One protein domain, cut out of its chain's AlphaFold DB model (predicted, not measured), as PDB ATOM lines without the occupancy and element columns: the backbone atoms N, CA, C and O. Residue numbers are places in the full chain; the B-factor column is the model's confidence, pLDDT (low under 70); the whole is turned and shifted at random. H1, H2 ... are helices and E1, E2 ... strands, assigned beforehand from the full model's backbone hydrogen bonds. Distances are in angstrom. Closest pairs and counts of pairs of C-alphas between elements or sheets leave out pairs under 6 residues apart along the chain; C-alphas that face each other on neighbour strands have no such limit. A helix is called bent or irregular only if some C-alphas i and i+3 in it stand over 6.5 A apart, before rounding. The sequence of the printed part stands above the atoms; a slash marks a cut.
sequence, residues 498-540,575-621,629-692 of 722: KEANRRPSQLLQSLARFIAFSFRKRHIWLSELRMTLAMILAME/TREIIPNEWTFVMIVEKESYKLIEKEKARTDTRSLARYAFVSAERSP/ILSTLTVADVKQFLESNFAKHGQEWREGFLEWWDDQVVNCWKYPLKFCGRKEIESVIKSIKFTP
ATOM      1  N   LYS A 498     174.086 102.083 190.699       34.06
ATOM      2  CA  LYS A 498     174.367 102.350 192.110       34.06
ATOM      3  C   LYS A 498     174.997 103.756 192.198       34.06
ATOM      4  O   LYS A 498     175.774 104.110 191.323       34.06
ATOM      5  N   GLU A 499     174.609 104.501 193.239       52.50
ATOM      6  CA  GLU A 499     175.126 105.806 193.724       52.50
ATOM      7  C   GLU A 499     174.780 107.121 192.970       52.50
ATOM      8  O   GLU A 499     174.998 107.260 191.774       52.50
ATOM      9  N   ALA A 500     174.279 108.132 193.716       57.22
ATOM     10  CA  ALA A 500     174.110 109.530 193.254       57.22
ATOM     11  C   ALA A 500     174.354 110.625 194.328       57.22
ATOM     12  O   ALA A 500     174.483 111.790 193.965       57.22
ATOM     13  N   ASN A 501     174.477 110.286 195.619       63.47
ATOM     14  CA  ASN A 501     174.970 111.222 196.637       63.47
ATOM     15  C   ASN A 501     176.496 111.088 196.721       63.47
ATOM     16  O   ASN A 501     177.008 109.974 196.833       63.47
ATOM     17  N   ARG A 502     177.234 112.196 196.636       74.62
ATOM     18  CA  ARG A 502     178.701 112.195 196.745       74.62
ATOM     19  C   ARG A 502     179.162 113.225 197.762       74.62
ATOM     20  O   ARG A 502     178.535 114.275 197.935       74.62
ATOM     21  N   ARG A 503     180.316 112.977 198.389       85.62
ATOM     22  CA  ARG A 503     181.012 114.044 199.119       85.62
ATOM     23  C   ARG A 503     181.335 115.181 198.143       85.62
ATOM     24  O   ARG A 503     181.663 114.892 196.987       85.62
ATOM     25  N   PRO A 504     181.317 116.450 198.584       88.44
ATOM     26  CA  PRO A 504     181.528 117.589 197.696       88.44
ATOM     27  C   PRO A 504     182.762 117.461 196.791       88.44
ATOM     28  O   PRO A 504     182.678 117.717 195.593       88.44
ATOM     29  N   SER A 505     183.894 116.999 197.333       81.56
ATOM     30  CA  SER A 505     185.149 116.820 196.585       81.56
ATOM     31  C   SER A 505     185.055 115.751 195.495       81.56
ATOM     32  O   SER A 505     185.551 115.952 194.388       81.56
ATOM     33  N   GLN A 506     184.382 114.636 195.776       77.50
ATOM     34  CA  GLN A 506     184.171 113.555 194.814       77.50
ATOM     35  C   GLN A 506     183.203 113.986 193.710       77.50
ATOM     36  O   GLN A 506     183.434 113.676 192.539       77.50
ATOM     37  N   LEU A 507     182.143 114.725 194.058       81.25
ATOM     38  CA  LEU A 507     181.205 115.276 193.079       81.25
ATOM     39  C   LEU A 507     181.914 116.251 192.135       81.25
ATOM     40  O   LEU A 507     181.802 116.113 190.918       81.25
ATOM     41  N   LEU A 508     182.706 117.171 192.691       80.00
ATOM     42  CA  LEU A 508     183.468 118.156 191.927       80.00
ATOM     43  C   LEU A 508     184.483 117.491 190.987       80.00
ATOM     44  O   LEU A 508     184.550 117.832 189.810       80.00
ATOM     45  N   GLN A 509     185.223 116.489 191.473       73.81
ATOM     46  CA  GLN A 509     186.173 115.732 190.654       73.81
ATOM     47  C   GLN A 509     185.478 114.990 189.502       73.81
ATOM     48  O   GLN A 509     186.009 114.914 188.394       73.81
ATOM     49  N   SER A 510     184.284 114.453 189.752       73.56
ATOM     50  CA  SER A 510     183.505 113.730 188.742       73.56
ATOM     51  C   SER A 510     182.950 114.682 187.682       73.56
ATOM     52  O   SER A 510     183.036 114.390 186.492       73.56
ATOM     53  N   LEU A 511     182.459 115.852 188.098       72.44
ATOM     54  CA  LEU A 511     182.010 116.911 187.193       72.44
ATOM     55  C   LEU A 511     183.159 117.461 186.346       72.44
ATOM     56  O   LEU A 511     183.003 117.589 185.137       72.44
ATOM     57  N   ALA A 512     184.330 117.706 186.939       70.19
ATOM     58  CA  ALA A 512     185.508 118.159 186.204       70.19
ATOM     59  C   ALA A 512     185.930 117.152 185.120       70.19
ATOM     60  O   ALA A 512     186.180 117.533 183.976       70.19
ATOM     61  N   ARG A 513     185.930 115.850 185.446       66.44
ATOM     62  CA  ARG A 513     186.185 114.775 184.471       66.44
ATOM     63  C   ARG A 513     185.129 114.736 183.368       66.44
ATOM     64  O   ARG A 513     185.484 114.581 182.204       66.44
ATOM     65  N   PHE A 514     183.854 114.899 183.718       65.19
ATOM     66  CA  PHE A 514     182.757 114.929 182.750       65.19
ATOM     67  C   PHE A 514     182.859 116.115 181.788       65.19
ATOM     68  O   PHE A 514     182.701 115.936 180.582       65.19
ATOM     69  N   ILE A 515     183.142 117.312 182.299       63.16
ATOM     70  CA  ILE A 515     183.263 118.530 181.493       63.16
ATOM     71  C   ILE A 515     184.467 118.405 180.556       63.16
ATOM     72  O   ILE A 515     184.318 118.584 179.348       63.16
ATOM     73  N   ALA A 516     185.620 117.969 181.072       59.66
ATOM     74  CA  ALA A 516     186.804 117.704 180.258       59.66
ATOM     75  C   ALA A 516     186.533 116.664 179.155       59.66
ATOM     76  O   ALA A 516     186.970 116.841 178.020       59.66
ATOM     77  N   PHE A 517     185.779 115.604 179.462       58.19
ATOM     78  CA  PHE A 517     185.366 114.597 178.483       58.19
ATOM     79  C   PHE A 517     184.354 115.136 177.461       58.19
ATOM     80  O   PHE A 517     184.411 114.769 176.290       58.19
ATOM     81  N   SER A 518     183.444 116.019 177.875       54.66
ATOM     82  CA  SER A 518     182.395 116.556 177.003       54.66
ATOM     83  C   SER A 518     182.948 117.535 175.970       54.66
ATOM     84  O   SER A 518     182.587 117.460 174.803       54.66
ATOM     85  N   PHE A 519     183.892 118.390 176.367       57.09
ATOM     86  CA  PHE A 519     184.520 119.373 175.471       57.09
ATOM     87  C   PHE A 519     185.431 118.785 174.416       57.09
ATOM     88  O   PHE A 519     185.581 119.306 173.312       57.09
ATOM     89  N   ARG A 520     186.015 117.656 174.771       55.22
ATOM     90  CA  ARG A 520     186.783 116.813 173.883       55.22
ATOM     91  C   ARG A 520     185.938 116.367 172.681       55.22
ATOM     92  O   ARG A 520     186.408 116.412 171.548       55.22
ATOM     93  N   LYS A 521     184.664 116.030 172.888       49.56
ATOM     94  CA  LYS A 521     183.735 115.620 171.828       49.56
ATOM     95  C   LYS A 521     182.941 116.820 171.319       49.56
ATOM     96  O   LYS A 521     181.849 117.093 171.805       49.56
ATOM     97  N   ARG A 522     183.461 117.545 170.326       45.53
ATOM     98  CA  ARG A 522     182.874 118.812 169.828       45.53
ATOM     99  C   ARG A 522     181.389 118.759 169.404       45.53
ATOM    100  O   ARG A 522     180.796 119.818 169.219       45.53
ATOM    101  N   HIS A 523     180.754 117.583 169.329       47.97
ATOM    102  CA  HIS A 523     179.308 117.422 169.155       47.97
ATOM    103  C   HIS A 523     178.759 116.234 169.963       47.97
ATOM    104  O   HIS A 523     178.679 115.125 169.448       47.97
ATOM    105  N   ILE A 524     178.340 116.460 171.212       47.84
ATOM    106  CA  ILE A 524     177.557 115.467 171.964       47.84
ATOM    107  C   ILE A 524     176.069 115.714 171.716       47.84
ATOM    108  O   ILE A 524     175.539 116.782 172.040       47.84
ATOM    109  N   TRP A 525     175.372 114.722 171.161       49.81
ATOM    110  CA  TRP A 525     173.913 114.761 171.076       49.81
ATOM    111  C   TRP A 525     173.308 114.578 172.473       49.81
ATOM    112  O   TRP A 525     173.820 113.841 173.310       49.81
ATOM    113  N   LEU A 526     172.183 115.238 172.756       46.03
ATOM    114  CA  LEU A 526     171.575 115.285 174.095       46.03
ATOM    115  C   LEU A 526     171.326 113.902 174.744       46.03
ATOM    116  O   LEU A 526     171.317 113.779 175.968       46.03
ATOM    117  N   SER A 527     171.098 112.866 173.931       46.03
ATOM    118  CA  SER A 527     170.970 111.467 174.360       46.03
ATOM    119  C   SER A 527     172.289 110.870 174.868       46.03
ATOM    120  O   SER A 527     172.284 110.167 175.876       46.03
ATOM    121  N   GLU A 528     173.410 111.192 174.223       51.19
ATOM    122  CA  GLU A 528     174.765 110.763 174.605       51.19
ATOM    123  C   GLU A 528     175.249 111.514 175.851       51.19
ATOM    124  O   GLU A 528     175.905 110.939 176.722       51.19
ATOM    125  N   LEU A 529     174.839 112.778 175.993       50.19
ATOM    126  CA  LEU A 529     175.138 113.614 177.152       50.19
ATOM    127  C   LEU A 529     174.590 113.015 178.454       50.19
ATOM    128  O   LEU A 529     175.295 112.926 179.458       50.19
ATOM    129  N   ARG A 530     173.324 112.576 178.424       50.88
ATOM    130  CA  ARG A 530     172.626 111.990 179.578       50.88
ATOM    131  C   ARG A 530     173.279 110.680 180.027       50.88
ATOM    132  O   ARG A 530     173.455 110.475 181.224       50.88
ATOM    133  N   MET A 531     173.663 109.817 179.081       48.12
ATOM    134  CA  MET A 531     174.363 108.560 179.378       48.12
ATOM    135  C   MET A 531     175.776 108.797 179.917       48.12
ATOM    136  O   MET A 531     176.171 108.171 180.897       48.12
ATOM    137  N   THR A 532     176.514 109.731 179.320       49.06
ATOM    138  CA  THR A 532     177.895 110.049 179.706       49.06
ATOM    139  C   THR A 532     177.968 110.652 181.110       49.06
ATOM    140  O   THR A 532     178.796 110.231 181.919       49.06
ATOM    141  N   LEU A 533     177.068 111.588 181.435       49.03
ATOM    142  CA  LEU A 533     176.969 112.184 182.770       49.03
ATOM    143  C   LEU A 533     176.685 111.105 183.827       49.03
ATOM    144  O   LEU A 533     177.347 111.053 184.861       49.03
ATOM    145  N   ALA A 534     175.744 110.204 183.536       47.16
ATOM    146  CA  ALA A 534     175.372 109.124 184.441       47.16
ATOM    147  C   ALA A 534     176.512 108.106 184.655       47.16
ATOM    148  O   ALA A 534     176.713 107.651 185.776       47.16
ATOM    149  N   MET A 535     177.294 107.774 183.618       44.38
ATOM    150  CA  MET A 535     178.438 106.854 183.740       44.38
ATOM    151  C   MET A 535     179.590 107.448 184.561       44.38
ATOM    152  O   MET A 535     180.178 106.753 185.386       44.38
ATOM    153  N   ILE A 536     179.900 108.735 184.375       45.12
ATOM    154  CA  ILE A 536     181.016 109.394 185.073       45.12
ATOM    155  C   ILE A 536     180.674 109.665 186.547       45.12
ATOM    156  O   ILE A 536     181.536 109.532 187.418       45.12
ATOM    157  N   LEU A 537     179.405 109.959 186.855       45.22
ATOM    158  CA  LEU A 537     178.904 110.097 188.227       45.22
ATOM    159  C   LEU A 537     178.700 108.757 188.963       45.22
ATOM    160  O   LEU A 537     178.401 108.786 190.155       45.22
ATOM    161  N   ALA A 538     178.892 107.605 188.307       43.09
ATOM    162  CA  ALA A 538     178.745 106.266 188.897       43.09
ATOM    163  C   ALA A 538     180.083 105.565 189.227       43.09
ATOM    164  O   ALA A 538     180.088 104.489 189.814       43.09
ATOM    165  N   MET A 539     181.238 106.147 188.882       39.12
ATOM    166  CA  MET A 539     182.550 105.571 189.221       39.12
ATOM    167  C   MET A 539     182.984 105.998 190.640       39.12
ATOM    168  O   MET A 539     183.261 107.182 190.862       39.12
ATOM    169  N   GLU A 540     182.984 105.084 191.619       47.03
ATOM    170  CA  GLU A 540     183.501 105.317 192.986       47.03
ATOM    171  C   GLU A 540     185.044 105.301 193.044       47.03
ATOM    172  O   GLU A 540     185.684 104.539 192.317       47.03
ATOM    173  N   THR A 575     163.470 105.675 194.100       40.47
ATOM    174  CA  THR A 575     163.319 104.785 195.250       40.47
ATOM    175  C   THR A 575     163.898 105.268 196.573       40.47
ATOM    176  O   THR A 575     163.417 104.734 197.565       40.47
ATOM    177  N   ARG A 576     164.810 106.255 196.700       48.31
ATOM    178  CA  ARG A 576     165.275 106.666 198.053       48.31
ATOM    179  C   ARG A 576     165.796 108.146 198.156       48.31
ATOM    180  O   ARG A 576     165.766 108.883 197.170       48.31
ATOM    181  N   GLU A 577     166.131 108.592 199.378       57.69
ATOM    182  CA  GLU A 577     166.197 109.990 199.885       57.69
ATOM    183  C   GLU A 577     167.554 110.732 199.727       57.69
ATOM    184  O   GLU A 577     168.612 110.129 199.566       57.69
ATOM    185  N   ILE A 578     167.522 112.071 199.774       66.62
ATOM    186  CA  ILE A 578     168.693 112.969 199.678       66.62
ATOM    187  C   ILE A 578     169.401 113.029 201.041       66.62
ATOM    188  O   ILE A 578     168.749 113.292 202.051       66.62
ATOM    189  N   ILE A 579     170.717 112.770 201.081       72.50
ATOM    190  CA  ILE A 579     171.473 112.598 202.336       72.50
ATOM    191  C   ILE A 579     172.053 113.935 202.819       72.50
ATOM    192  O   ILE A 579     172.700 114.638 202.038       72.50
ATOM    193  N   PRO A 580     171.910 114.276 204.113       79.62
ATOM    194  CA  PRO A 580     172.547 115.467 204.645       79.62
ATOM    195  C   PRO A 580     174.073 115.444 204.545       79.62
ATOM    196  O   PRO A 580     174.711 114.469 204.944       79.62
ATOM    197  N   ASN A 581     174.658 116.559 204.095       80.50
ATOM    198  CA  ASN A 581     176.098 116.759 203.843       80.50
ATOM    199  C   ASN A 581     176.689 115.977 202.659       80.50
ATOM    200  O   ASN A 581     177.895 116.057 202.411       80.50
ATOM    201  N   GLU A 582     175.865 115.256 201.911       86.81
ATOM    202  CA  GLU A 582     176.231 114.746 200.596       86.81
ATOM    203  C   GLU A 582     175.445 115.503 199.538       86.81
ATOM    204  O   GLU A 582     174.343 115.994 199.783       86.81
ATOM    205  N   TRP A 583     176.043 115.649 198.365       88.31
ATOM    206  CA  TRP A 583     175.489 116.466 197.302       88.31
ATOM    207  C   TRP A 583     175.196 115.617 196.080       88.31
ATOM    208  O   TRP A 583     175.973 114.733 195.710       88.31
ATOM    209  N   THR A 584     174.071 115.926 195.452       84.75
ATOM    210  CA  THR A 584     173.631 115.355 194.184       84.75
ATOM    211  C   THR A 584     173.573 116.465 193.143       84.75
ATOM    212  O   THR A 584     172.985 117.517 193.387       84.75
ATOM    213  N   PHE A 585     174.156 116.237 191.969       84.25
ATOM    214  CA  PHE A 585     173.964 117.117 190.818       84.25
ATOM    215  C   PHE A 585     172.704 116.691 190.059       84.25
ATOM    216  O   PHE A 585     172.626 115.577 189.543       84.25
ATOM    217  N   VAL A 586     171.708 117.570 190.004       82.06
ATOM    218  CA  VAL A 586     170.443 117.352 189.299       82.06
ATOM    219  C   VAL A 586     170.471 118.133 187.998       82.06
ATOM    220  O   VAL A 586     170.746 119.327 188.017       82.06
ATOM    221  N   MET A 587     170.143 117.483 186.881       80.19
ATOM    222  CA  MET A 587     169.995 118.132 185.579       80.19
ATOM    223  C   MET A 587     168.615 117.823 184.991       80.19
ATOM    224  O   MET A 587     168.275 116.666 184.758       80.19
ATOM    225  N   ILE A 588     167.828 118.862 184.737       77.19
ATOM    226  CA  ILE A 588     166.515 118.797 184.094       77.19
ATOM    227  C   ILE A 588     166.690 119.221 182.646       77.19
ATOM    228  O   ILE A 588     167.336 120.224 182.366       77.19
ATOM    229  N   VAL A 589     166.105 118.476 181.716       73.75
ATOM    230  CA  VAL A 589     166.233 118.792 180.297       73.75
ATOM    231  C   VAL A 589     164.871 118.779 179.627       73.75
ATOM    232  O   VAL A 589     164.213 117.742 179.572       73.75
ATOM    233  N   GLU A 590     164.479 119.924 179.089       72.44
ATOM    234  CA  GLU A 590     163.189 120.168 178.449       72.44
ATOM    235  C   GLU A 590     163.382 120.395 176.953       72.44
ATOM    236  O   GLU A 590     164.378 120.974 176.534       72.44
ATOM    237  N   LYS A 591     162.433 119.946 176.129       70.44
ATOM    238  CA  LYS A 591     162.384 120.314 174.710       70.44
ATOM    239  C   LYS A 591     161.393 121.461 174.554       70.44
ATOM    240  O   LYS A 591     160.198 121.275 174.762       70.44
ATOM    241  N   GLU A 592     161.882 122.631 174.174       71.62
ATOM    242  CA  GLU A 592     161.051 123.774 173.819       71.62
ATOM    243  C   GLU A 592     160.918 123.837 172.294       71.62
ATOM    244  O   GLU A 592     161.915 123.885 171.569       71.62
ATOM    245  N   SER A 593     159.682 123.829 171.796       73.06
ATOM    246  CA  SER A 593     159.410 124.085 170.381       73.06
ATOM    247  C   SER A 593     159.312 125.590 170.158       73.06
ATOM    248  O   SER A 593     158.515 126.254 170.817       73.06
ATOM    249  N   TYR A 594     160.076 126.133 169.215       74.81
ATOM    250  CA  TYR A 594     160.006 127.537 168.820       74.81
ATOM    251  C   TYR A 594     159.780 127.652 167.312       74.81
ATOM    252  O   TYR A 594     160.158 126.779 166.533       74.81
ATOM    253  N   LYS A 595     159.111 128.721 166.875       80.88
ATOM    254  CA  LYS A 595     158.922 128.994 165.447       80.88
ATOM    255  C   LYS A 595     160.084 129.848 164.958       80.88
ATOM    256  O   LYS A 595     160.188 131.010 165.339       80.88
ATOM    257  N   LEU A 596     160.941 129.274 164.125       77.94
ATOM    258  CA  LEU A 596     161.965 130.006 163.399       77.94
ATOM    259  C   LEU A 596     161.337 130.543 162.106       77.94
ATOM    260  O   LEU A 596     160.826 129.769 161.292       77.94
ATOM    261  N   ILE A 597     161.323 131.864 161.938       78.44
ATOM    262  CA  ILE A 597     160.863 132.510 160.705       78.44
ATOM    263  C   ILE A 597     162.107 132.910 159.917       78.44
ATOM    264  O   ILE A 597     162.741 133.916 160.223       78.44
ATOM    265  N   GLU A 598     162.453 132.123 158.901       76.94
ATOM    266  CA  GLU A 598     163.515 132.450 157.948       76.94
ATOM    267  C   GLU A 598     162.910 132.597 156.552       76.94
ATOM    268  O   GLU A 598     162.233 131.692 156.065       76.94
ATOM    269  N   LYS A 599     163.156 133.747 155.907       68.06
ATOM    270  CA  LYS A 599     162.779 134.025 154.507       68.06
ATOM    271  C   LYS A 599     161.339 133.594 154.170       68.06
ATOM    272  O   LYS A 599     161.120 132.762 153.297       68.06
ATOM    273  N   GLU A 600     160.372 134.137 154.913       72.88
ATOM    274  CA  GLU A 600     158.919 133.934 154.732       72.88
ATOM    275  C   GLU A 600     158.375 132.518 155.009       72.88
ATOM    276  O   GLU A 600     157.162 132.308 154.941       72.88
ATOM    277  N   LYS A 601     159.206 131.545 155.409       65.25
ATOM    278  CA  LYS A 601     158.737 130.226 155.867       65.25
ATOM    279  C   LYS A 601     158.905 130.084 157.377       65.25
ATOM    280  O   LYS A 601     160.012 130.123 157.906       65.25
ATOM    281  N   ALA A 602     157.788 129.882 158.075       76.56
ATOM    282  CA  ALA A 602     157.800 129.509 159.484       76.56
ATOM    283  C   ALA A 602     158.074 128.003 159.609       76.56
ATOM    284  O   ALA A 602     157.241 127.183 159.220       76.56
ATOM    285  N   ARG A 603     159.230 127.635 160.166       80.50
ATOM    286  CA  ARG A 603     159.549 126.257 160.553       80.50
ATOM    287  C   ARG A 603     159.475 126.148 162.071       80.50
ATOM    288  O   ARG A 603     160.064 126.956 162.782       80.50
ATOM    289  N   THR A 604     158.750 125.159 162.582       76.62
ATOM    290  CA  THR A 604     158.840 124.806 164.002       76.62
ATOM    291  C   THR A 604     160.122 124.015 164.201       76.62
ATOM    292  O   THR A 604     160.281 122.942 163.622       76.62
ATOM    293  N   ASP A 605     161.038 124.576 164.974       73.31
ATOM    294  CA  ASP A 605     162.264 123.918 165.398       73.31
ATOM    295  C   ASP A 605     162.173 123.610 166.897       73.31
ATOM    296  O   ASP A 605     161.380 124.209 167.629       73.31
ATOM    297  N   THR A 606     162.951 122.645 167.364       70.31
ATOM    298  CA  THR A 606     162.981 122.258 168.775       70.31
ATOM    299  C   THR A 606     164.362 122.523 169.335       70.31
ATOM    300  O   THR A 606     165.345 121.964 168.851       70.31
ATOM    301  N   ARG A 607     164.451 123.327 170.395       69.38
ATOM    302  CA  ARG A 607     165.675 123.451 171.191       69.38
ATOM    303  C   ARG A 607     165.527 122.684 172.486       69.38
ATOM    304  O   ARG A 607     164.439 122.589 173.044       69.38
ATOM    305  N   SER A 608     166.634 122.149 172.975       69.62
ATOM    306  CA  SER A 608     166.664 121.585 174.317       69.62
ATOM    307  C   SER A 608     167.127 122.653 175.297       69.62
ATOM    308  O   SER A 608     168.158 123.276 175.078       69.62
ATOM    309  N   LEU A 609     166.375 122.871 176.366       69.69
ATOM    310  CA  LEU A 609     166.784 123.682 177.502       69.69
ATOM    311  C   LEU A 609     167.259 122.740 178.600       69.69
ATOM    312  O   LEU A 609     166.499 121.888 179.055       69.69
ATOM    313  N   ALA A 610     168.515 122.875 179.013       76.50
ATOM    314  CA  ALA A 610     169.057 122.133 180.139       76.50
ATOM    315  C   ALA A 610     169.183 123.062 181.350       76.50
ATOM    316  O   ALA A 610     169.651 124.197 181.244       76.50
ATOM    317  N   ARG A 611     168.736 122.581 182.506       81.50
ATOM    318  CA  ARG A 611     168.777 123.282 183.786       81.50
ATOM    319  C   ARG A 611     169.440 122.404 184.828       81.50
ATOM    320  O   ARG A 611     169.303 121.189 184.747       81.50
ATOM    321  N   TYR A 612     170.141 122.979 185.796       87.06
ATOM    322  CA  TYR A 612     170.877 122.212 186.798       87.06
ATOM    323  C   TYR A 612     170.736 122.769 188.211       87.06
ATOM    324  O   TYR A 612     170.518 123.961 188.394       87.06
ATOM    325  N   ALA A 613     170.914 121.917 189.214       88.44
ATOM    326  CA  ALA A 613     171.092 122.334 190.598       88.44
ATOM    327  C   ALA A 613     171.949 121.333 191.372       88.44
ATOM    328  O   ALA A 613     171.909 120.131 191.107       88.44
ATOM    329  N   PHE A 614     172.679 121.820 192.369       90.56
ATOM    330  CA  PHE A 614     173.288 120.990 193.398       90.56
ATOM    331  C   PHE A 614     172.306 120.862 194.552       90.56
ATOM    332  O   PHE A 614     171.813 121.863 195.065       90.56
ATOM    333  N   VAL A 615     171.998 119.633 194.948       89.00
ATOM    334  CA  VAL A 615     170.954 119.362 195.932       89.00
ATOM    335  C   VAL A 615     171.519 118.539 197.082       89.00
ATOM    336  O   VAL A 615     172.165 117.515 196.861       89.00
ATOM    337  N   SER A 616     171.267 118.992 198.305       90.31
ATOM    338  CA  SER A 616     171.573 118.298 199.558       90.31
ATOM    339  C   SER A 616     170.387 118.430 200.520       90.31
ATOM    340  O   SER A 616     169.380 119.059 200.192       90.31
ATOM    341  N   ALA A 617     170.477 117.814 201.693       85.44
ATOM    342  CA  ALA A 617     169.497 117.976 202.760       85.44
ATOM    343  C   ALA A 617     170.150 118.610 203.993       85.44
ATOM    344  O   ALA A 617     171.291 118.307 204.342       85.44
ATOM    345  N   GLU A 618     169.425 119.466 204.699       81.19
ATOM    346  CA  GLU A 618     169.838 119.916 206.021       81.19
ATOM    347  C   GLU A 618     169.658 118.780 207.033       81.19
ATOM    348  O   GLU A 618     168.706 117.995 206.971       81.19
ATOM    349  N   ARG A 619     170.576 118.678 208.003       74.56
ATOM    350  CA  ARG A 619     170.377 117.785 209.148       74.56
ATOM    351  C   ARG A 619     169.201 118.321 209.958       74.56
ATOM    352  O   ARG A 619     169.376 119.272 210.714       74.56
ATOM    353  N   SER A 620     168.023 117.710 209.812       65.56
ATOM    354  CA  SER A 620     166.876 118.066 210.650       65.56
ATOM    355  C   SER A 620     167.261 117.907 212.130       65.56
ATOM    356  O   SER A 620     167.821 116.866 212.503       65.56
ATOM    357  N   PRO A 621     166.997 118.907 212.989       57.75
ATOM    358  CA  PRO A 621     167.219 118.802 214.423       57.75
ATOM    359  C   PRO A 621     166.199 117.835 215.045       57.75
ATOM    360  O   PRO A 621     165.171 118.252 215.564       57.75
ATOM    361  N   ILE A 629     160.522 115.980 203.483       67.88
ATOM    362  CA  ILE A 629     161.910 116.120 203.016       67.88
ATOM    363  C   ILE A 629     162.154 117.391 202.179       67.88
ATOM    364  O   ILE A 629     163.290 117.835 202.028       67.88
ATOM    365  N   LEU A 630     161.096 117.982 201.614       75.00
ATOM    366  CA  LEU A 630     161.183 119.183 200.786       75.00
ATOM    367  C   LEU A 630     161.485 120.428 201.625       75.00
ATOM    368  O   LEU A 630     162.197 121.323 201.170       75.00
ATOM    369  N   SER A 631     161.014 120.460 202.875       77.31
ATOM    370  CA  SER A 631     161.297 121.556 203.808       77.31
ATOM    371  C   SER A 631     162.786 121.649 204.169       77.31
ATOM    372  O   SER A 631     163.308 122.750 204.339       77.31
ATOM    373  N   THR A 632     163.492 120.515 204.171       81.12
ATOM    374  CA  THR A 632     164.918 120.399 204.515       81.12
ATOM    375  C   THR A 632     165.844 120.448 203.301       81.12
ATOM    376  O   THR A 632     167.037 120.199 203.433       81.12
ATOM    377  N   LEU A 633     165.320 120.696 202.099       84.75
ATOM    378  CA  LEU A 633     166.113 120.637 200.879       84.75
ATOM    379  C   LEU A 633     167.011 121.871 200.730       84.75
ATOM    380  O   LEU A 633     166.523 122.997 200.611       84.75
ATOM    381  N   THR A 634     168.318 121.650 200.647       90.19
ATOM    382  CA  THR A 634     169.281 122.665 200.222       90.19
ATOM    383  C   THR A 634     169.449 122.557 198.713       90.19
ATOM    384  O   THR A 634     169.893 121.527 198.211       90.19
ATOM    385  N   VAL A 635     169.097 123.613 197.982       91.06
ATOM    386  CA  VAL A 635     169.297 123.714 196.531       91.06
ATOM    387  C   VAL A 635     170.248 124.872 196.284       91.06
ATOM    388  O   VAL A 635     169.955 125.991 196.691       91.06
ATOM    389  N   ALA A 636     171.376 124.585 195.648       93.75
ATOM    390  CA  ALA A 636     172.459 125.527 195.427       93.75
ATOM    391  C   ALA A 636     172.864 125.559 193.952       93.75
ATOM    392  O   ALA A 636     172.875 124.525 193.273       93.75
ATOM    393  N   ASP A 637     173.225 126.740 193.462       93.81
ATOM    394  CA  ASP A 637     173.994 126.854 192.225       93.81
ATOM    395  C   ASP A 637     175.463 126.448 192.466       93.81
ATOM    396  O   ASP A 637     175.853 126.058 193.571       93.81
ATOM    397  N   VAL A 638     176.297 126.508 191.423       92.38
ATOM    398  CA  VAL A 638     177.720 126.154 191.543       92.38
ATOM    399  C   VAL A 638     178.456 127.039 192.558       92.38
ATOM    400  O   VAL A 638     179.292 126.541 193.310       92.38
ATOM    401  N   LYS A 639     178.117 128.330 192.646       94.31
ATOM    402  CA  LYS A 639     178.767 129.289 193.545       94.31
ATOM    403  C   LYS A 639     178.421 128.990 194.993       94.31
ATOM    404  O   LYS A 639     179.318 128.784 195.806       94.31
ATOM    405  N   GLN A 640     177.135 128.872 195.290       95.00
ATOM    406  CA  GLN A 640     176.626 128.523 196.609       95.00
ATOM    407  C   GLN A 640     177.139 127.148 197.059       95.00
ATOM    408  O   GLN A 640     177.501 126.974 198.226       95.00
ATOM    409  N   PHE A 641     177.242 126.177 196.143       94.19
ATOM    410  CA  PHE A 641     177.838 124.871 196.424       94.19
ATOM    411  C   PHE A 641     179.322 124.987 196.813       94.19
ATOM    412  O   PHE A 641     179.745 124.391 197.810       94.19
ATOM    413  N   LEU A 642     180.116 125.768 196.075       91.88
ATOM    414  CA  LEU A 642     181.540 125.963 196.367       91.88
ATOM    415  C   LEU A 642     181.772 126.738 197.664       91.88
ATOM    416  O   LEU A 642     182.633 126.361 198.458       91.88
ATOM    417  N   GLU A 643     180.991 127.786 197.911       92.12
ATOM    418  CA  GLU A 643     181.054 128.572 199.146       92.12
ATOM    419  C   GLU A 643     180.725 127.707 200.367       92.12
ATOM    420  O   GLU A 643     181.465 127.722 201.351       92.12
ATOM    421  N   SER A 644     179.686 126.874 200.267       90.06
ATOM    422  CA  SER A 644     179.229 126.028 201.374       90.06
ATOM    423  C   SER A 644     180.193 124.886 201.704       90.06
ATOM    424  O   SER A 644     180.310 124.495 202.864       90.06
ATOM    425  N   ASN A 645     180.897 124.335 200.709       91.75
ATOM    426  CA  ASN A 645     181.687 123.110 200.893       91.75
ATOM    427  C   ASN A 645     183.206 123.314 200.815       91.75
ATOM    428  O   ASN A 645     183.969 122.489 201.318       91.75
ATOM    429  N   PHE A 646     183.662 124.413 200.212       90.31
ATOM    430  CA  PHE A 646     185.075 124.683 199.940       90.31
ATOM    431  C   PHE A 646     185.512 126.071 200.432       90.31
ATOM    432  O   PHE A 646     186.504 126.621 199.950       90.31
ATOM    433  N   ALA A 647     184.847 126.612 201.463       87.69
ATOM    434  CA  ALA A 647     185.211 127.878 202.112       87.69
ATOM    435  C   ALA A 647     186.713 127.981 202.472       87.69
ATOM    436  O   ALA A 647     187.306 129.059 202.389       87.69
ATOM    437  N   LYS A 648     187.356 126.849 202.794       88.31
ATOM    438  CA  LYS A 648     188.777 126.764 203.174       88.31
ATOM    439  C   LYS A 648     189.782 126.869 202.014       88.31
ATOM    440  O   LYS A 648     190.959 127.057 202.289       88.31
ATOM    441  N   HIS A 649     189.363 126.757 200.751       83.06
ATOM    442  CA  HIS A 649     190.278 126.670 199.595       83.06
ATOM    443  C   HIS A 649     190.770 128.035 199.065       83.06
ATOM    444  O   HIS A 649     191.364 128.097 197.998       83.06
ATOM    445  N   GLY A 650     190.572 129.128 199.814       87.75
ATOM    446  CA  GLY A 650     190.920 130.486 199.374       87.75
ATOM    447  C   GLY A 650     189.912 131.072 198.376       87.75
ATOM    448  O   GLY A 650     189.146 130.347 197.742       87.75
ATOM    449  N   GLN A 651     189.857 132.403 198.284       90.25
ATOM    450  CA  GLN A 651     188.941 133.108 197.375       90.25
ATOM    451  C   GLN A 651     189.364 132.950 195.909       90.25
ATOM    452  O   GLN A 651     188.526 132.621 195.077       90.25
ATOM    453  N   GLU A 652     190.664 133.058 195.632       87.88
ATOM    454  CA  GLU A 652     191.251 132.946 194.289       87.88
ATOM    455  C   GLU A 652     190.921 131.608 193.607       87.88
ATOM    456  O   GLU A 652     190.500 131.581 192.455       87.88
ATOM    457  N   TRP A 653     191.010 130.485 194.330       90.88
ATOM    458  CA  TRP A 653     190.652 129.174 193.776       90.88
ATOM    459  C   TRP A 653     189.163 129.077 193.413       90.88
ATOM    460  O   TRP A 653     188.810 128.487 192.392       90.88
ATOM    461  N   ARG A 654     188.276 129.653 194.240       89.06
ATOM    462  CA  ARG A 654     186.829 129.645 193.972       89.06
ATOM    463  C   ARG A 654     186.484 130.519 192.775       89.06
ATOM    464  O   ARG A 654     185.681 130.098 191.953       89.06
ATOM    465  N   GLU A 655     187.089 131.699 192.679       90.25
ATOM    466  CA  GLU A 655     186.913 132.599 191.537       90.25
ATOM    467  C   GLU A 655     187.422 131.949 190.249       90.25
ATOM    468  O   GLU A 655     186.677 131.903 189.277       90.25
ATOM    469  N   GLY A 656     188.600 131.314 190.276       87.56
ATOM    470  CA  GLY A 656     189.126 130.578 189.125       87.56
ATOM    471  C   GLY A 656     188.252 129.390 188.702       87.56
ATOM    472  O   GLY A 656     188.084 129.138 187.511       87.56
ATOM    473  N   PHE A 657     187.640 128.667 189.650       85.00
ATOM    474  CA  PHE A 657     186.692 127.601 189.304       85.00
ATOM    475  C   PHE A 657     185.390 128.157 188.717       85.00
ATOM    476  O   PHE A 657     184.845 127.562 187.792       85.00
ATOM    477  N   LEU A 658     184.867 129.263 189.254       89.19
ATOM    478  CA  LEU A 658     183.650 129.893 188.739       89.19
ATOM    479  C   LEU A 658     183.861 130.457 187.338       89.19
ATOM    480  O   LEU A 658     183.028 130.215 186.474       89.19
ATOM    481  N   GLU A 659     184.995 131.111 187.095       87.62
ATOM    482  CA  GLU A 659     185.384 131.571 185.763       87.62
ATOM    483  C   GLU A 659     185.483 130.393 184.786       87.62
ATOM    484  O   GLU A 659     184.887 130.426 183.710       87.62
ATOM    485  N   TRP A 660     186.141 129.302 185.193       86.50
ATOM    486  CA  TRP A 660     186.200 128.072 184.402       86.50
ATOM    487  C   TRP A 660     184.813 127.460 184.156       86.50
ATOM    488  O   TRP A 660     184.533 126.992 183.055       86.50
ATOM    489  N   TRP A 661     183.926 127.451 185.153       84.56
ATOM    490  CA  TRP A 661     182.570 126.925 185.014       84.56
ATOM    491  C   TRP A 661     181.712 127.793 184.090       84.56
ATOM    492  O   TRP A 661     180.976 127.255 183.267       84.56
ATOM    493  N   ASP A 662     181.810 129.114 184.182       83.75
ATOM    494  CA  ASP A 662     181.072 130.024 183.309       83.75
ATOM    495  C   ASP A 662     181.562 129.908 181.864       83.75
ATOM    496  O   ASP A 662     180.756 129.755 180.942       83.75
ATOM    497  N   ASP A 663     182.878 129.882 181.657       78.19
ATOM    498  CA  ASP A 663     183.475 129.704 180.337       78.19
ATOM    499  C   ASP A 663     183.088 128.350 179.727       78.19
ATOM    500  O   ASP A 663     182.501 128.273 178.645       78.19
ATOM    501  N   GLN A 664     183.321 127.262 180.460       73.56
ATOM    502  CA  GLN A 664     183.158 125.918 179.922       73.56
ATOM    503  C   GLN A 664     181.700 125.451 179.964       73.56
ATOM    504  O   GLN A 664     181.203 124.891 179.003       73.56
ATOM    505  N   VAL A 665     180.953 125.651 181.040       71.25
ATOM    506  CA  VAL A 665     179.626 125.028 181.205       71.25
ATOM    507  C   VAL A 665     178.495 125.952 180.763       71.25
ATOM    508  O   VAL A 665     177.529 125.491 180.150       71.25
ATOM    509  N   VAL A 666     178.600 127.251 181.051       72.62
ATOM    510  CA  VAL A 666     177.538 128.215 180.733       72.62
ATOM    511  C   VAL A 666     177.662 128.715 179.292       72.62
ATOM    512  O   VAL A 666     176.659 128.733 178.576       72.62
ATOM    513  N   ASN A 667     178.873 129.059 178.845       71.38
ATOM    514  CA  ASN A 667     179.082 129.757 177.572       71.38
ATOM    515  C   ASN A 667     179.414 128.835 176.390       71.38
ATOM    516  O   ASN A 667     178.951 129.083 175.278       71.38
ATOM    517  N   CYS A 668     180.179 127.759 176.597       68.25
ATOM    518  CA  CYS A 668     180.632 126.910 175.487       68.25
ATOM    519  C   CYS A 668     179.610 125.854 175.011       68.25
ATOM    520  O   CYS A 668     179.842 125.176 174.008       68.25
ATOM    521  N   TRP A 669     178.470 125.689 175.690       66.94
ATOM    522  CA  TRP A 669     177.431 124.740 175.274       66.94
ATOM    523  C   TRP A 669     176.455 125.390 174.297       66.94
ATOM    524  O   TRP A 669     175.961 126.489 174.531       66.94
ATOM    525  N   LYS A 670     176.070 124.657 173.240       66.06
ATOM    526  CA  LYS A 670     175.038 125.099 172.276       66.06
ATOM    527  C   LYS A 670     173.721 125.507 172.962       66.06
ATOM    528  O   LYS A 670     172.968 126.316 172.423       66.06
ATOM    529  N   TYR A 671     173.455 124.943 174.141       68.94
ATOM    530  CA  TYR A 671     172.338 125.298 175.006       68.94
ATOM    531  C   TYR A 671     172.876 125.595 176.414       68.94
ATOM    532  O   TYR A 671     173.255 124.646 177.106       68.94
ATOM    533  N   PRO A 672     172.920 126.872 176.840       71.06
ATOM    534  CA  PRO A 672     173.445 127.257 178.147       71.06
ATOM    535  C   PRO A 672     172.700 126.549 179.275       71.06
ATOM    536  O   PRO A 672     171.463 126.546 179.310       71.06
ATOM    537  N   LEU A 673     173.453 125.974 180.208       77.38
ATOM    538  CA  LEU A 673     172.908 125.361 181.412       77.38
ATOM    539  C   LEU A 673     172.422 126.452 182.374       77.38
ATOM    540  O   LEU A 673     173.217 127.231 182.894       77.38
ATOM    541  N   LYS A 674     171.111 126.509 182.631       85.06
ATOM    542  CA  LYS A 674     170.528 127.476 183.581       85.06
ATOM    543  C   LYS A 674     170.381 126.872 184.975       85.06
ATOM    544  O   LYS A 674     170.092 125.690 185.108       85.06
ATOM    545  N   PHE A 675     170.531 127.674 186.022       89.31
ATOM    546  CA  PHE A 675     170.247 127.205 187.377       89.31
ATOM    547  C   PHE A 675     168.754 126.870 187.545       89.31
ATOM    548  O   PHE A 675     167.887 127.576 187.031       89.31
ATOM    549  N   CYS A 676     168.473 125.773 188.243       85.06
ATOM    550  CA  CYS A 676     167.144 125.292 188.583       85.06
ATOM    551  C   CYS A 676     166.825 125.671 190.030       85.06
ATOM    552  O   CYS A 676     167.486 125.221 190.969       85.06
ATOM    553  N   GLY A 677     165.808 126.508 190.212       87.38
ATOM    554  CA  GLY A 677     165.449 127.026 191.526       87.38
ATOM    555  C   GLY A 677     164.837 125.959 192.438       87.38
ATOM    556  O   GLY A 677     164.300 124.945 191.992       87.38
ATOM    557  N   ARG A 678     164.828 126.226 193.749       88.31
ATOM    558  CA  ARG A 678     164.262 125.315 194.759       88.31
ATOM    559  C   ARG A 678     162.834 124.854 194.437       88.31
ATOM    560  O   ARG A 678     162.573 123.657 194.469       88.31
ATOM    561  N   LYS A 679     161.934 125.771 194.058       87.44
ATOM    562  CA  LYS A 679     160.534 125.448 193.705       87.44
ATOM    563  C   LYS A 679     160.430 124.461 192.537       87.44
ATOM    564  O   LYS A 679     159.529 123.628 192.509       87.44
ATOM    565  N   GLU A 680     161.345 124.551 191.579       80.31
ATOM    566  CA  GLU A 680     161.366 123.705 190.384       80.31
ATOM    567  C   GLU A 680     161.841 122.295 190.735       80.31
ATOM    568  O   GLU A 680     161.187 121.318 190.373       80.31
ATOM    569  N   ILE A 681     162.909 122.186 191.531       81.44
ATOM    570  CA  ILE A 681     163.381 120.908 192.077       81.44
ATOM    571  C   ILE A 681     162.309 120.258 192.960       81.44
ATOM    572  O   ILE A 681     162.030 119.069 192.818       81.44
ATOM    573  N   GLU A 682     161.657 121.025 193.835       81.88
ATOM    574  CA  GLU A 682     160.556 120.528 194.664       81.88
ATOM    575  C   GLU A 682     159.375 120.047 193.815       81.88
ATOM    576  O   GLU A 682     158.818 118.987 194.097       81.88
ATOM    577  N   SER A 683     159.006 120.787 192.763       78.94
ATOM    578  CA  SER A 683     157.952 120.395 191.820       78.94
ATOM    579  C   SER A 683     158.285 119.071 191.130       78.94
ATOM    580  O   SER A 683     157.461 118.154 191.113       78.94
ATOM    581  N   VAL A 684     159.528 118.919 190.658       75.31
ATOM    582  CA  VAL A 684     160.016 117.668 190.068       75.31
ATOM    583  C   VAL A 684     159.924 116.531 191.086       75.31
ATOM    584  O   VAL A 684     159.269 115.530 190.802       75.31
ATOM    585  N   ILE A 685     160.472 116.690 192.295       72.94
ATOM    586  CA  ILE A 685     160.442 115.652 193.341       72.94
ATOM    587  C   ILE A 685     159.000 115.267 193.715       72.94
ATOM    588  O   ILE A 685     158.697 114.075 193.823       72.94
ATOM    589  N   LYS A 686     158.095 116.245 193.869       74.75
ATOM    590  CA  LYS A 686     156.662 116.005 194.115       74.75
ATOM    591  C   LYS A 686     156.034 115.217 192.966       74.75
ATOM    592  O   LYS A 686     155.361 114.222 193.217       74.75
ATOM    593  N   SER A 687     156.290 115.617 191.720       64.50
ATOM    594  CA  SER A 687     155.724 114.962 190.535       64.50
ATOM    595  C   SER A 687     156.111 113.488 190.441       64.50
ATOM    596  O   SER A 687     155.289 112.672 190.030       64.50
ATOM    597  N   ILE A 688     157.315 113.119 190.895       64.31
ATOM    598  CA  ILE A 688     157.716 111.715 190.871       64.31
ATOM    599  C   ILE A 688     157.103 110.925 192.036       64.31
ATOM    600  O   ILE A 688     156.633 109.805 191.835       64.31
ATOM    601  N   LYS A 689     157.059 111.496 193.248       59.97
ATOM    602  CA  LYS A 689     156.533 110.802 194.438       59.97
ATOM    603  C   LYS A 689     155.023 110.504 194.380       59.97
ATOM    604  O   LYS A 689     154.589 109.563 195.033       59.97
ATOM    605  N   PHE A 690     154.230 111.258 193.615       46.50
ATOM    606  CA  PHE A 690     152.760 111.133 193.577       46.50
ATOM    607  C   PHE A 690     152.194 110.205 192.477       46.50
ATOM    608  O   PHE A 690     150.986 110.210 192.239       46.50
ATOM    609  N   THR A 691     153.014 109.376 191.821       42.22
ATOM    610  CA  THR A 691     152.516 108.402 190.825       42.22
ATOM    611  C   THR A 691     152.074 107.102 191.534       42.22
ATOM    612  O   THR A 691     152.932 106.455 192.136       42.22
ATOM    613  N   PRO A 692     150.785 106.687 191.523       33.91
ATOM    614  CA  PRO A 692     150.314 105.563 192.341       33.91
ATOM    615  C   PRO A 692     150.876 104.211 191.882       33.91
ATOM    616  O   PRO A 692     150.811 103.867 190.704       33.91
TER     617      PRO A 692
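Overview. This is residues 498 to 540, 575 to 621 and 629 to 692 of the 722 residues of an uncharacterized protein of Botrytis tulipae (UniProt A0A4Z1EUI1). A long, twisted hairpin of strands E1 and E2 makes the longest axis, its turn at residues 599 and 600 reaching away from the helices; toward its other end the short strand E3 joins beside E2. Two helical hairpins, H1 with H2 and H3 with H4, gather along that half, while H5 packs on the opposite face of the sheet from H3. There are 154 residues printed, with five named helices and three named strands, in the order H1, H2, E1, E2, E3, H3, H4, H5. The sheet runs E1, E2, E3, antiparallel, and the class is mixed, helices and strands. The whole is compact, with a radius of gyration of the C-alphas of 17.3 A and spans of 61 by 46 by 27 A.

Arrangement. Start with H1, residues 504 to 520, and H2, residues 526 to 536, a helical hairpin: they touch, closest at the C-alphas of Ser 510 and Ile 536, 6.2 A, at a steep tilt of 42 degrees, opposite ways. Next look at E1, residues 584 to 598, and E2, residues 601 to 617, a hairpin with N 590 and O 609 2.8 A apart; E1 bends by 53 degrees at residue 595. E3, residues 633 to 636, is antiparallel to E2, with N 614 and O 636 2.9 A apart. H1 and H2 only graze this sheet. H3, residues 638 to 649, stands up from the sheet, its line rising 56 degrees out of the local plane; the closest C-alphas of E2 and H3 are those of Phe 614 and Phe 641, 6.7 A apart. H4, residues 651 to 667, touches H3 with residues 654 to 658 alone, closest at the C-alphas of Leu 642 and Arg 654, 6.9 A, at a shallow tilt of 27 degrees, opposite ways. Residues 674 to 675 pair with 611 to 612 of E2, parallel. H5, residues 678 to 689, has a height over the sheet of 7.0 A; with H3 on the opposite face this gives three layers, helices on both faces of a sheet. In H1 and H5 every O i to N i+4 pair is within hydrogen-bond range; H2 has 6 of 7, H3 5 of 8, H4 12 of 13.

Along the chain. Find C-alpha 504 at (181.528, 117.589, 197.696); from there H1 runs 24.4 A. E1 covers 41.3 A, and E2 covers 49.6 A from C-alpha 601 at (158.737, 130.226, 155.867). H3 is irregular, with C-alphas 645 and 648 8.3 A apart. H4 runs 22.4 A, and H5 ends at (156.533, 110.802, 194.438).

Size, cuts and confidence. The C-alphas farthest apart, those of Glu 600 and Pro 621, are 62.1 A apart. Residues 541 to 574 and 622 to 628 are not printed, leaving C-alpha gaps of 20.3 A and 12.9 A. Of the links printed whole, none is long. Mean pLDDT of the printed part is 72.6; 54 residues are under 70, among them 513 to 540.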